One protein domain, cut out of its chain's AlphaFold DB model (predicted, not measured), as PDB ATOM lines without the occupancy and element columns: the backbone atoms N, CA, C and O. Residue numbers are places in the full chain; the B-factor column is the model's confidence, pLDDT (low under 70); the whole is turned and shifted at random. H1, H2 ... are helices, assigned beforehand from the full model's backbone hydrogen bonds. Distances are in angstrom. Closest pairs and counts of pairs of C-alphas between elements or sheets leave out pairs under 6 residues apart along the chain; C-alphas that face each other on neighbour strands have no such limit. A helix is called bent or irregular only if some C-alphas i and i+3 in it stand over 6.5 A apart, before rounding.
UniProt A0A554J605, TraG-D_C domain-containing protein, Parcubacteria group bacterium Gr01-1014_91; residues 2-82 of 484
ATOM      1  N   GLU A   2     270.478 368.525 184.501       84.50
ATOM      2  CA  GLU A   2     269.970 367.206 184.916       84.50
ATOM      3  C   GLU A   2     268.919 366.628 183.959       84.50
ATOM      4  O   GLU A   2     269.134 365.552 183.422       84.50
ATOM      5  N   TYR A   3     267.881 367.399 183.614       89.31
ATOM      6  CA  TYR A   3     266.854 367.012 182.633       89.31
ATOM      7  C   TYR A   3     267.405 366.466 181.297       89.31
ATOM      8  O   TYR A   3     266.886 365.486 180.764       89.31
ATOM      9  N   ILE A   4     268.490 367.052 180.772       90.62
ATOM     10  CA  ILE A   4     269.132 366.597 179.526       90.62
ATOM     11  C   ILE A   4     269.845 365.261 179.763       90.62
ATOM     12  O   ILE A   4     269.700 364.336 178.966       90.62
ATOM     13  N   LEU A   5     270.589 365.138 180.868       91.12
ATOM     14  CA  LEU A   5     271.275 363.898 181.233       91.12
ATOM     15  C   LEU A   5     270.270 362.760 181.471       91.12
ATOM     16  O   LEU A   5     270.459 361.680 180.923       91.12
ATOM     17  N   THR A   6     269.175 363.008 182.192       93.44
ATOM     18  CA  THR A   6     268.114 362.022 182.447       93.44
ATOM     19  C   THR A   6     267.506 361.500 181.146       93.44
ATOM     20  O   THR A   6     267.522 360.292 180.924       93.44
ATOM     21  N   ASN A   7     267.084 362.373 180.223       94.62
ATOM     22  CA  ASN A   7     266.590 361.948 178.903       94.62
ATOM     23  C   ASN A   7     267.651 361.224 178.052       94.62
ATOM     24  O   ASN A   7     267.318 360.408 177.192       94.62
ATOM     25  N   THR A   8     268.938 361.492 178.291       94.69
ATOM     26  CA  THR A   8     270.038 360.781 177.623       94.69
ATOM     27  C   THR A   8     270.224 359.376 178.182       94.69
ATOM     28  O   THR A   8     270.356 358.429 177.412       94.69
ATOM     29  N   LEU A   9     270.180 359.217 179.505       94.38
ATOM     30  CA  LEU A   9     270.260 357.913 180.157       94.38
ATOM     31  C   LEU A   9     269.030 357.053 179.839       94.38
ATOM     32  O   LEU A   9     269.197 355.882 179.521       94.38
ATOM     33  N   LEU A  10     267.822 357.629 179.839       95.69
ATOM     34  CA  LEU A  10     266.592 356.925 179.453       95.69
ATOM     35  C   LEU A  10     266.655 356.415 178.005       95.69
ATOM     36  O   LEU A  10     266.398 355.238 177.765       95.69
ATOM     37  N   ALA A  11     267.083 357.254 177.055       96.44
ATOM     38  CA  ALA A  11     267.227 356.835 175.661       96.44
ATOM     39  C   ALA A  11     268.281 355.725 175.478       96.44
ATOM     40  O   ALA A  11     268.073 354.789 174.709       96.44
ATOM     41  N   LEU A  12     269.397 355.795 176.213       95.12
ATOM     42  CA  LEU A  12     270.440 354.765 176.180       95.12
ATOM     43  C   LEU A  12     270.009 353.454 176.853       95.12
ATOM     44  O   LEU A  12     270.415 352.395 176.389       95.12
ATOM     45  N   LEU A  13     269.163 353.490 177.890       94.00
ATOM     46  CA  LEU A  13     268.611 352.283 178.525       94.00
ATOM     47  C   LEU A  13     267.726 351.462 177.571       94.00
ATOM     48  O   LEU A  13     267.663 350.240 177.703       94.00
ATOM     49  N   GLU A  14     267.076 352.107 176.599       93.50
ATOM     50  CA  GLU A  14     266.325 351.423 175.539       93.50
ATOM     51  C   GLU A  14     267.204 350.945 174.366       93.50
ATOM     52  O   GLU A  14     266.758 350.124 173.559       93.50
ATOM     53  N   TYR A  15     268.456 351.407 174.263       94.06
ATOM     54  CA  TYR A  15     269.348 351.063 173.155       94.06
ATOM     55  C   TYR A  15     270.186 349.801 173.440       94.06
ATOM     56  O   TYR A  15     270.999 349.787 174.371       94.06
ATOM     57  N   PRO A  16     270.064 348.728 172.630       90.69
ATOM     58  CA  PRO A  16     270.799 347.489 172.867       90.69
ATOM     59  C   PRO A  16     272.318 347.689 172.837       90.69
ATOM     60  O   PRO A  16     272.882 348.131 171.839       90.69
ATOM     61  N   GLY A  17     272.991 347.301 173.921       88.25
ATOM     62  CA  GLY A  17     274.451 347.380 174.020       88.25
ATOM     63  C   GLY A  17     275.005 348.773 174.331       88.25
ATOM     64  O   GLY A  17     276.211 348.963 174.216       88.25
ATOM     65  N   ALA A  18     274.165 349.734 174.729       92.12
ATOM     66  CA  ALA A  18     274.639 351.018 175.233       92.12
ATOM     67  C   ALA A  18     275.536 350.865 176.475       92.12
ATOM     68  O   ALA A  18     275.344 349.984 177.315       92.12
ATOM     69  N   THR A  19     276.490 351.782 176.607       91.94
ATOM     70  CA  THR A  19     277.385 351.921 177.763       91.94
ATOM     71  C   THR A  19     277.331 353.365 178.266       91.94
ATOM     72  O   THR A  19     276.783 354.247 177.594       91.94
ATOM     73  N   LEU A  20     277.949 353.663 179.416       89.12
ATOM     74  CA  LEU A  20     278.043 355.051 179.894       89.12
ATOM     75  C   LEU A  20     278.865 355.950 178.940       89.12
ATOM     76  O   LEU A  20     278.717 357.172 178.960       89.12
ATOM     77  N   LEU A  21     279.678 355.358 178.051       88.75
ATOM     78  CA  LEU A  21     280.427 356.074 177.010       88.75
ATOM     79  C   LEU A  21     279.489 356.680 175.949       88.75
ATOM     80  O   LEU A  21     279.759 357.764 175.424       88.75
ATOM     81  N   GLY A  22     278.342 356.033 175.711       90.62
ATOM     82  CA  GLY A  22     277.300 356.483 174.788       90.62
ATOM     83  C   GLY A  22     276.708 357.855 175.130       90.62
ATOM     84  O   GLY A  22     276.246 358.550 174.228       90.62
ATOM     85  N   VAL A  23     276.784 358.312 176.390       91.69
ATOM     86  CA  VAL A  23     276.264 359.634 176.798       91.69
ATOM     87  C   VAL A  23     276.964 360.767 176.051       91.69
ATOM     88  O   VAL A  23     276.303 361.662 175.532       91.69
ATOM     89  N   ASN A  24     278.293 360.713 175.920       87.81
ATOM     90  CA  ASN A  24     279.028 361.727 175.164       87.81
ATOM     91  C   ASN A  24     278.674 361.665 173.669       87.81
ATOM     92  O   ASN A  24     278.469 362.707 173.043       87.81
ATOM     93  N   ARG A  25     278.521 360.448 173.128       88.19
ATOM     94  CA  ARG A  25     278.153 360.212 171.725       88.19
ATOM     95  C   ARG A  25     276.775 360.767 171.379       88.19
ATOM     96  O   ARG A  25     276.629 361.369 170.324       88.19
ATOM     97  N   MET A  26     275.791 360.667 172.275       91.00
ATOM     98  CA  MET A  26     274.458 361.257 172.072       91.00
ATOM     99  C   MET A  26     274.503 362.766 171.792       91.00
ATOM    100  O   MET A  26     273.649 363.286 171.072       91.00
ATOM    101  N   TYR A  27     275.508 363.479 172.308       87.44
ATOM    102  CA  TYR A  27     275.686 364.905 172.040       87.44
ATOM    103  C   TYR A  27     276.552 365.176 170.801       87.44
ATOM    104  O   TYR A  27     276.226 366.081 170.030       87.44
ATOM    105  N   THR A  28     277.624 364.403 170.580       84.44
ATOM    106  CA  THR A  28     278.638 364.692 169.545       84.44
ATOM    107  C   THR A  28     278.473 363.943 168.221       84.44
ATOM    108  O   THR A  28     279.014 364.399 167.221       84.44
ATOM    109  N   ASP A  29     277.763 362.817 168.186       86.56
ATOM    110  CA  ASP A  29     277.639 361.909 167.037       86.56
ATOM    111  C   ASP A  29     276.164 361.877 166.583       86.56
ATOM    112  O   ASP A  29     275.314 361.241 167.215       86.56
ATOM    113  N   LYS A  30     275.836 362.627 165.514       87.00
ATOM    114  CA  LYS A  30     274.447 362.761 165.019       87.00
ATOM    115  C   LYS A  30     273.887 361.410 164.558       87.00
ATOM    116  O   LYS A  30     272.734 361.112 164.858       87.00
ATOM    117  N   ASP A  31     274.704 360.576 163.915       90.06
ATOM    118  CA  ASP A  31     274.289 359.266 163.399       90.06
ATOM    119  C   ASP A  31     274.036 358.256 164.520       90.06
ATOM    120  O   ASP A  31     273.065 357.497 164.468       90.06
ATOM    121  N   TYR A  32     274.887 358.244 165.552       91.38
ATOM    122  CA  TYR A  32     274.645 357.436 166.747       91.38
ATOM    123  C   TYR A  32     273.377 357.886 167.476       91.38
ATOM    124  O   TYR A  32     272.544 357.043 167.803       91.38
ATOM    125  N   ARG A  33     273.177 359.201 167.656       93.31
ATOM    126  CA  ARG A  33     271.946 359.726 168.261       93.31
ATOM    127  C   ARG A  33     270.701 359.279 167.496       93.31
ATOM    128  O   ARG A  33     269.768 358.810 168.137       93.31
ATOM    129  N   THR A  34     270.682 359.375 166.166       93.12
ATOM    130  CA  THR A  34     269.541 358.911 165.356       93.12
ATOM    131  C   THR A  34     269.258 357.427 165.603       93.12
ATOM    132  O   THR A  34     268.144 357.081 165.984       93.12
ATOM    133  N   LYS A  35     270.283 356.561 165.539       93.94
ATOM    134  CA  LYS A  35     270.147 355.114 165.819       93.94
ATOM    135  C   LYS A  35     269.610 354.810 167.222       93.94
ATOM    136  O   LYS A  35     268.888 353.831 167.393       93.94
ATOM    137  N   VAL A  36     269.976 355.613 168.222       95.69
ATOM    138  CA  VAL A  36     269.448 355.490 169.588       95.69
ATOM    139  C   VAL A  36     267.981 355.916 169.636       95.69
ATOM    140  O   VAL A  36     267.141 355.137 170.074       95.69
ATOM    141  N   VAL A  37     267.659 357.112 169.138       95.44
ATOM    142  CA  VAL A  37     266.309 357.704 169.175       95.44
ATOM    143  C   VAL A  37     265.294 356.892 168.364       95.44
ATOM    144  O   VAL A  37     264.138 356.773 168.775       95.44
ATOM    145  N   ASP A  38     265.713 356.264 167.265       95.00
ATOM    146  CA  ASP A  38     264.867 355.355 166.488       95.00
ATOM    147  C   ASP A  38     264.393 354.158 167.329       95.00
ATOM    148  O   ASP A  38     263.213 353.801 167.257       95.00
ATOM    149  N   ASN A  39     265.261 353.621 168.197       94.75
ATOM    150  CA  ASN A  39     264.963 352.498 169.093       94.75
ATOM    151  C   ASN A  39     264.163 352.880 170.355       94.75
ATOM    152  O   ASN A  39     263.583 351.985 170.970       94.75
ATOM    153  N   VAL A  40     264.104 354.164 170.735       96.38
ATOM    154  CA  VAL A  40     263.321 354.634 171.897       96.38
ATOM    155  C   VAL A  40     261.829 354.390 171.668       96.38
ATOM    156  O   VAL A  40     261.282 354.790 170.628       96.38
ATOM    157  N   LYS A  41     261.172 353.754 172.645       95.50
ATOM    158  CA  LYS A  41     259.733 353.459 172.651       95.50
ATOM    159  C   LYS A  41     258.953 354.429 173.525       95.50
ATOM    160  O   LYS A  41     257.785 354.665 173.222       95.50
ATOM    161  N   ASP A  42     259.562 354.981 174.578       96.06
ATOM    162  CA  ASP A  42     258.922 356.014 175.391       96.06
ATOM    163  C   ASP A  42     258.656 357.266 174.526       96.06
ATOM    164  O   ASP A  42     259.601 357.901 174.039       96.06
ATOM    165  N   PRO A  43     257.381 357.647 174.303       95.31
ATOM    166  CA  PRO A  43     257.055 358.771 173.441       95.31
ATOM    167  C   PRO A  43     257.540 360.107 174.011       95.31
ATOM    168  O   PRO A  43     257.830 360.996 173.221       95.31
ATOM    169  N   VAL A  44     257.669 360.263 175.334       96.31
ATOM    170  CA  VAL A  44     258.137 361.503 175.979       96.31
ATOM    171  C   VAL A  44     259.632 361.686 175.740       96.31
ATOM    172  O   VAL A  44     260.061 362.744 175.281       96.31
ATOM    173  N   VAL A  45     260.423 360.635 175.968       96.00
ATOM    174  CA  VAL A  45     261.875 360.651 175.708       96.00
ATOM    175  C   VAL A  45     262.146 360.855 174.214       96.00
ATOM    176  O   VAL A  45     263.056 361.597 173.834       96.00
ATOM    177  N   LYS A  46     261.331 360.247 173.344       95.62
ATOM    178  CA  LYS A  46     261.427 360.435 171.892       95.62
ATOM    179  C   LYS A  46     261.056 361.859 171.463       95.62
ATOM    180  O   LYS A  46     261.746 362.422 170.614       95.62
ATOM    181  N   ASP A  47     260.029 362.464 172.064       95.06
ATOM    182  CA  ASP A  47     259.628 363.850 171.778       95.06
ATOM    183  C   ASP A  47     260.698 364.858 172.205       95.06
ATOM    184  O   ASP A  47     261.034 365.758 171.434       95.06
ATOM    185  N   PHE A  48     261.307 364.652 173.379       94.62
ATOM    186  CA  PHE A  48     262.453 365.440 173.833       94.62
ATOM    187  C   PHE A  48     263.570 365.442 172.780       94.62
ATOM    188  O   PHE A  48     264.058 366.503 172.393       94.62
ATOM    189  N   TRP A  49     263.957 364.275 172.259       94.06
ATOM    190  CA  TRP A  49     265.047 364.192 171.287       94.06
ATOM    191  C   TRP A  49     264.689 364.726 169.894       94.06
ATOM    192  O   TRP A  49     265.536 365.357 169.258       94.06
ATOM    193  N   LEU A  50     263.461 364.495 169.417       92.50
ATOM    194  CA  LEU A  50     263.023 364.901 168.075       92.50
ATOM    195  C   LEU A  50     262.542 366.355 167.987       92.50
ATOM    196  O   LEU A  50     262.608 366.939 166.906       92.50
ATOM    197  N   LYS A  51     262.053 366.941 169.087       90.25
ATOM    198  CA  LYS A  51     261.527 368.313 169.122       90.25
ATOM    199  C   LYS A  51     262.326 369.225 170.038       90.25
ATOM    200  O   LYS A  51     262.825 370.237 169.563       90.25
ATOM    201  N   GLU A  52     262.440 368.924 171.329       90.25
ATOM    202  CA  GLU A  52     263.056 369.866 172.278       90.25
ATOM    203  C   GLU A  52     264.547 370.058 171.991       90.25
ATOM    204  O   GLU A  52     264.972 371.154 171.632       90.25
ATOM    205  N   PHE A  53     265.324 368.978 172.063       88.25
ATOM    206  CA  PHE A  53     266.766 368.986 171.830       88.25
ATOM    207  C   PHE A  53     267.116 369.381 170.388       88.25
ATOM    208  O   PHE A  53     268.125 370.042 170.156       88.25
ATOM    209  N   ALA A  54     266.274 369.026 169.412       85.81
ATOM    210  CA  ALA A  54     266.436 369.456 168.022       85.81
ATOM    211  C   ALA A  54     266.244 370.976 167.837       85.81
ATOM    212  O   ALA A  54     266.885 371.570 166.972       85.81
ATOM    213  N   ASN A  55     265.401 371.607 168.663       84.38
ATOM    214  CA  ASN A  55     265.173 373.054 168.677       84.38
ATOM    215  C   ASN A  55     266.131 373.819 169.612       84.38
ATOM    216  O   ASN A  55     266.105 375.053 169.632       84.38
ATOM    217  N   TYR A  56     266.986 373.137 170.384       82.94
ATOM    218  CA  TYR A  56     268.035 373.795 171.165       82.94
ATOM    219  C   TYR A  56     269.079 374.388 170.213       82.94
ATOM    220  O   TYR A  56     269.952 373.688 169.700       82.94
ATOM    221  N   GLY A  57     268.997 375.703 169.990       73.12
ATOM    222  CA  GLY A  57     269.964 376.422 169.165       73.12
ATOM    223  C   GLY A  57     271.398 376.214 169.660       73.12
ATOM    224  O   GLY A  57     271.628 376.124 170.869       73.12
ATOM    225  N   ASP A  58     272.357 376.179 168.727       69.19
ATOM    226  CA  ASP A  58     273.750 375.741 168.940       69.19
ATOM    227  C   ASP A  58     274.385 376.268 170.230       69.19
ATOM    228  O   ASP A  58     275.087 375.544 170.933       69.19
ATOM    229  N   ARG A  59     274.102 377.530 170.565       70.12
ATOM    230  CA  ARG A  59     274.594 378.200 171.768       70.12
ATOM    231  C   ARG A  59     274.130 377.543 173.073       70.12
ATOM    232  O   ARG A  59     274.949 377.361 173.963       70.12
ATOM    233  N   TYR A  60     272.853 377.174 173.196       74.50
ATOM    234  CA  TYR A  60     272.339 376.540 174.416       74.50
ATOM    235  C   TYR A  60     272.945 375.148 174.607       74.50
ATOM    236  O   TYR A  60     273.364 374.791 175.705       74.50
ATOM    237  N   THR A  61     273.085 374.391 173.517       72.81
ATOM    238  CA  THR A  61     273.764 373.089 173.517       72.81
ATOM    239  C   THR A  61     275.247 373.239 173.888       72.81
ATOM    240  O   THR A  61     275.745 372.508 174.740       72.81
ATOM    241  N   GLN A  62     275.945 374.246 173.346       72.00
ATOM    242  CA  GLN A  62     277.333 374.566 173.710       72.00
ATOM    243  C   GLN A  62     277.502 375.024 175.168       72.00
ATOM    244  O   GLN A  62     278.552 374.770 175.753       72.00
ATOM    245  N   GLU A  63     276.501 375.667 175.774       77.94
ATOM    246  CA  GLU A  63     276.537 376.099 177.180       77.94
ATOM    247  C   GLU A  63     276.152 374.958 178.152       77.94
ATOM    248  O   GLU A  63     276.753 374.823 179.218       77.94
ATOM    249  N   ALA A  64     275.198 374.088 177.790       75.06
ATOM    250  CA  ALA A  64     274.676 373.037 178.671       75.06
ATOM    251  C   ALA A  64     275.456 371.706 178.621       75.06
ATOM    252  O   ALA A  64     275.599 371.037 179.651       75.06
ATOM    253  N   THR A  65     275.957 371.300 177.450       81.38
ATOM    254  CA  THR A  65     276.634 370.006 177.258       81.38
ATOM    255  C   THR A  65     277.967 369.872 178.018       81.38
ATOM    256  O   THR A  65     278.161 368.817 178.630       81.38
ATOM    257  N   PRO A  66     278.867 370.881 178.081       84.69
ATOM    258  CA  PRO A  66     280.167 370.731 178.745       84.69
ATOM    259  C   PRO A  66     280.072 370.359 180.227       84.69
ATOM    260  O   PRO A  66     280.896 369.603 180.731       84.69
ATOM    261  N   ALA A  67     279.046 370.833 180.937       83.19
ATOM    262  CA  ALA A  67     278.866 370.501 182.348       83.19
ATOM    263  C   ALA A  67     278.467 369.025 182.559       83.19
ATOM    264  O   ALA A  67     278.908 368.394 183.521       83.19
ATOM    265  N   ILE A  68     277.691 368.452 181.630       85.06
ATOM    266  CA  ILE A  68     277.361 367.019 181.614       85.06
ATOM    267  C   ILE A  68     278.604 366.206 181.239       85.06
ATOM    268  O   ILE A  68     278.941 365.248 181.933       85.06
ATOM    269  N   GLN A  69     279.330 366.632 180.200       84.38
ATOM    270  CA  GLN A  69     280.590 366.013 179.778       84.38
ATOM    271  C   GLN A  69     281.652 366.038 180.883       84.38
ATOM    272  O   GLN A  69     282.393 365.074 181.013       84.38
ATOM    273  N   ASN A  70     281.698 367.072 181.726       83.88
ATOM    274  CA  ASN A  70     282.597 367.117 182.882       83.88
ATOM    275  C   ASN A  70     282.206 366.093 183.959       83.88
ATOM    276  O   ASN A  70     283.087 365.424 184.495       83.88
ATOM    277  N   LYS A  71     280.908 365.921 184.258       81.25
ATOM    278  CA  LYS A  71     280.443 364.900 185.218       81.25
ATOM    279  C   LYS A  71     280.688 363.478 184.702       81.25
ATOM    280  O   LYS A  71     281.271 362.665 185.408       81.25
ATOM    281  N   VAL A  72     280.299 363.181 183.461       83.88
ATOM    282  CA  VAL A  72     280.493 361.853 182.843       83.88
ATOM    283  C   VAL A  72     281.975 361.588 182.548       83.88
ATOM    284  O   VAL A  72     282.464 360.476 182.734       83.88
ATOM    285  N   GLY A  73     282.724 362.623 182.170       82.81
ATOM    286  CA  GLY A  73     284.155 362.573 181.873       82.81
ATOM    287  C   GLY A  73     285.019 362.118 183.047       82.81
ATOM    288  O   GLY A  73     286.036 361.464 182.824       82.81
ATOM    289  N   GLN A  74     284.595 362.372 184.291       80.06
ATOM    290  CA  GLN A  74     285.256 361.825 185.484       80.06
ATOM    291  C   GLN A  74     285.209 360.290 185.518       80.06
ATOM    292  O   GLN A  74     286.197 359.665 185.893       80.06
ATOM    293  N   PHE A  75     284.119 359.674 185.048       79.19
ATOM    294  CA  PHE A  75     284.030 358.219 184.904       79.19
ATOM    295  C   PHE A  75     284.866 357.710 183.715       79.19
ATOM    296  O   PHE A  75     285.538 356.686 183.815       79.19
ATOM    297  N   THR A  76     284.832 358.402 182.569       80.94
ATOM    298  CA  THR A  76     285.436 357.891 181.321       80.94
ATOM    299  C   THR A  76     286.923 358.215 181.152       80.94
ATOM    300  O   THR A  76     287.585 357.612 180.306       80.94
ATOM    301  N   GLY A  77     287.456 359.179 181.907       81.88
ATOM    302  CA  GLY A  77     288.832 359.664 181.775       81.88
ATOM    303  C   GLY A  77     289.897 358.700 182.306       81.88
ATOM    304  O   GLY A  77     290.997 358.643 181.758       81.88
ATOM    305  N   ASN A  78     289.583 357.910 183.337       85.31
ATOM    306  CA  ASN A  78     290.509 356.915 183.875       85.31
ATOM    307  C   ASN A  78     290.297 355.544 183.193       85.31
ATOM    308  O   ASN A  78     289.180 355.029 183.243       85.31
ATOM    309  N   PRO A  79     291.335 354.906 182.607       87.12
ATOM    310  CA  PRO A  79     291.192 353.615 181.930       87.12
ATOM    311  C   PRO A  79     290.596 352.496 182.794       87.12
ATOM    312  O   PRO A  79     289.806 351.709 182.287       87.12
ATOM    313  N   LEU A  80     290.907 352.437 184.095       86.44
ATOM    314  CA  LEU A  80     290.361 351.422 185.002       86.44
ATOM    315  C   LEU A  80     288.841 351.568 185.131       86.44
ATOM    316  O   LEU A  80     288.111 350.593 184.984       86.44
ATOM    317  N   ILE A  81     288.364 352.796 185.347       87.88
ATOM    318  CA  ILE A  81     286.934 353.098 185.497       87.88
ATOM    319  C   ILE A  81     286.211 352.929 184.162       87.88
ATOM    320  O   ILE A  81     285.166 352.280 184.107       87.88
ATOM    321  N   ARG A  82     286.820 353.405 183.069       90.12
ATOM    322  CA  ARG A  82     286.329 353.220 181.701       90.12
ATOM    323  C   ARG A  82     286.141 351.741 181.349       90.12
ATOM    324  O   ARG A  82     285.123 351.397 180.763       90.12
TER     325      ARG A  82
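What this domain is: This is residues 2 to 82 of the 484 residues of the protein "TraG-D_C domain-containing protein" of Parcubacteria group bacterium Gr01-1014_91 (UniProt A0A554J605). The long helix H5 runs past one side of a small cluster of four helices, H1 to H4, meeting it through H2, and ends in the four-residue H6, which lies away from the cluster. Within the cluster H1 crosses H2 and H4 steeply, and H3 and H4 make a helical hairpin. The printed part has 81 residues with six named helices, H1 to H6 in chain order, and no named strand: all helix. It is compact, with a radius of gyration of the C-alphas of 12.4 A, and spans 36 by 31 by 21 A.

How they stand to each other: Start at H5, residues 58 to 76, which has a kink of 39 degrees near residue 68. With residues 65 to 72 alone it touches H2, residues 22 to 28, at a shallow tilt of 28 degrees, opposite ways; the closest C-alphas, those of Asn 24 and Gln 69, are 6.5 A apart. H1, residues 2 to 13, touches H2 at a steep tilt of 61 degrees, closest at Thr 8 and Val 23, with C-alphas 6.4 A apart. With residues 7 to 11 alone H1 touches H4, residues 43 to 55, at a steep tilt of 54 degrees; the closest C-alphas are Asn 7 and Val 45, 5.8 A. H3, residues 30 to 39, and H4 form the hairpin; they only just touch, with 3 pairs of C-alphas within 8 A, the closest Val 37 and Lys 46 at 6.2 A, at a shallow tilt of 23 degrees. H2 and H3 touch only at the corner, closest at the C-alphas of Met 26 and Arg 33, 4.8 A. H6, residues 79 to 82, is apart from H1, H2, H3 and H4. Every O i to N i+4 pair is within hydrogen-bond range in H1, but 2 of 3 in H2, 5 of 6 in H3, 7 of 9 in H4 and 11 of 15 in H5; H6 is too short for such a pair.

Where its parts are: Find C-alpha 58 at (273.750, 375.741, 168.940); from there H5 runs 24.7 A to C-alpha 76. H4 is 17.1 A long, H1 16.3 A, H3 14.6 A, H2 9.8 A and H6 4.9 A. H1 begins at C-alpha 2, (269.970, 367.206, 184.916), and H6 ends at C-alpha 82, (286.329, 353.220, 181.701). H4 and H5 are only just irregular: C-alphas 50 and 53, and C-alphas 63 and 66, are 6.7 A apart.

The domain as a whole: The C-alphas farthest apart, those of Asn 55 and Leu 80, are 37.0 A apart. Residues 54 to 60, of which 58 to 60 belong to H5, stand free. The printed part has no cut and no long link. The mean pLDDT of the printed part is 88.2, and residue 58 alone is under 70.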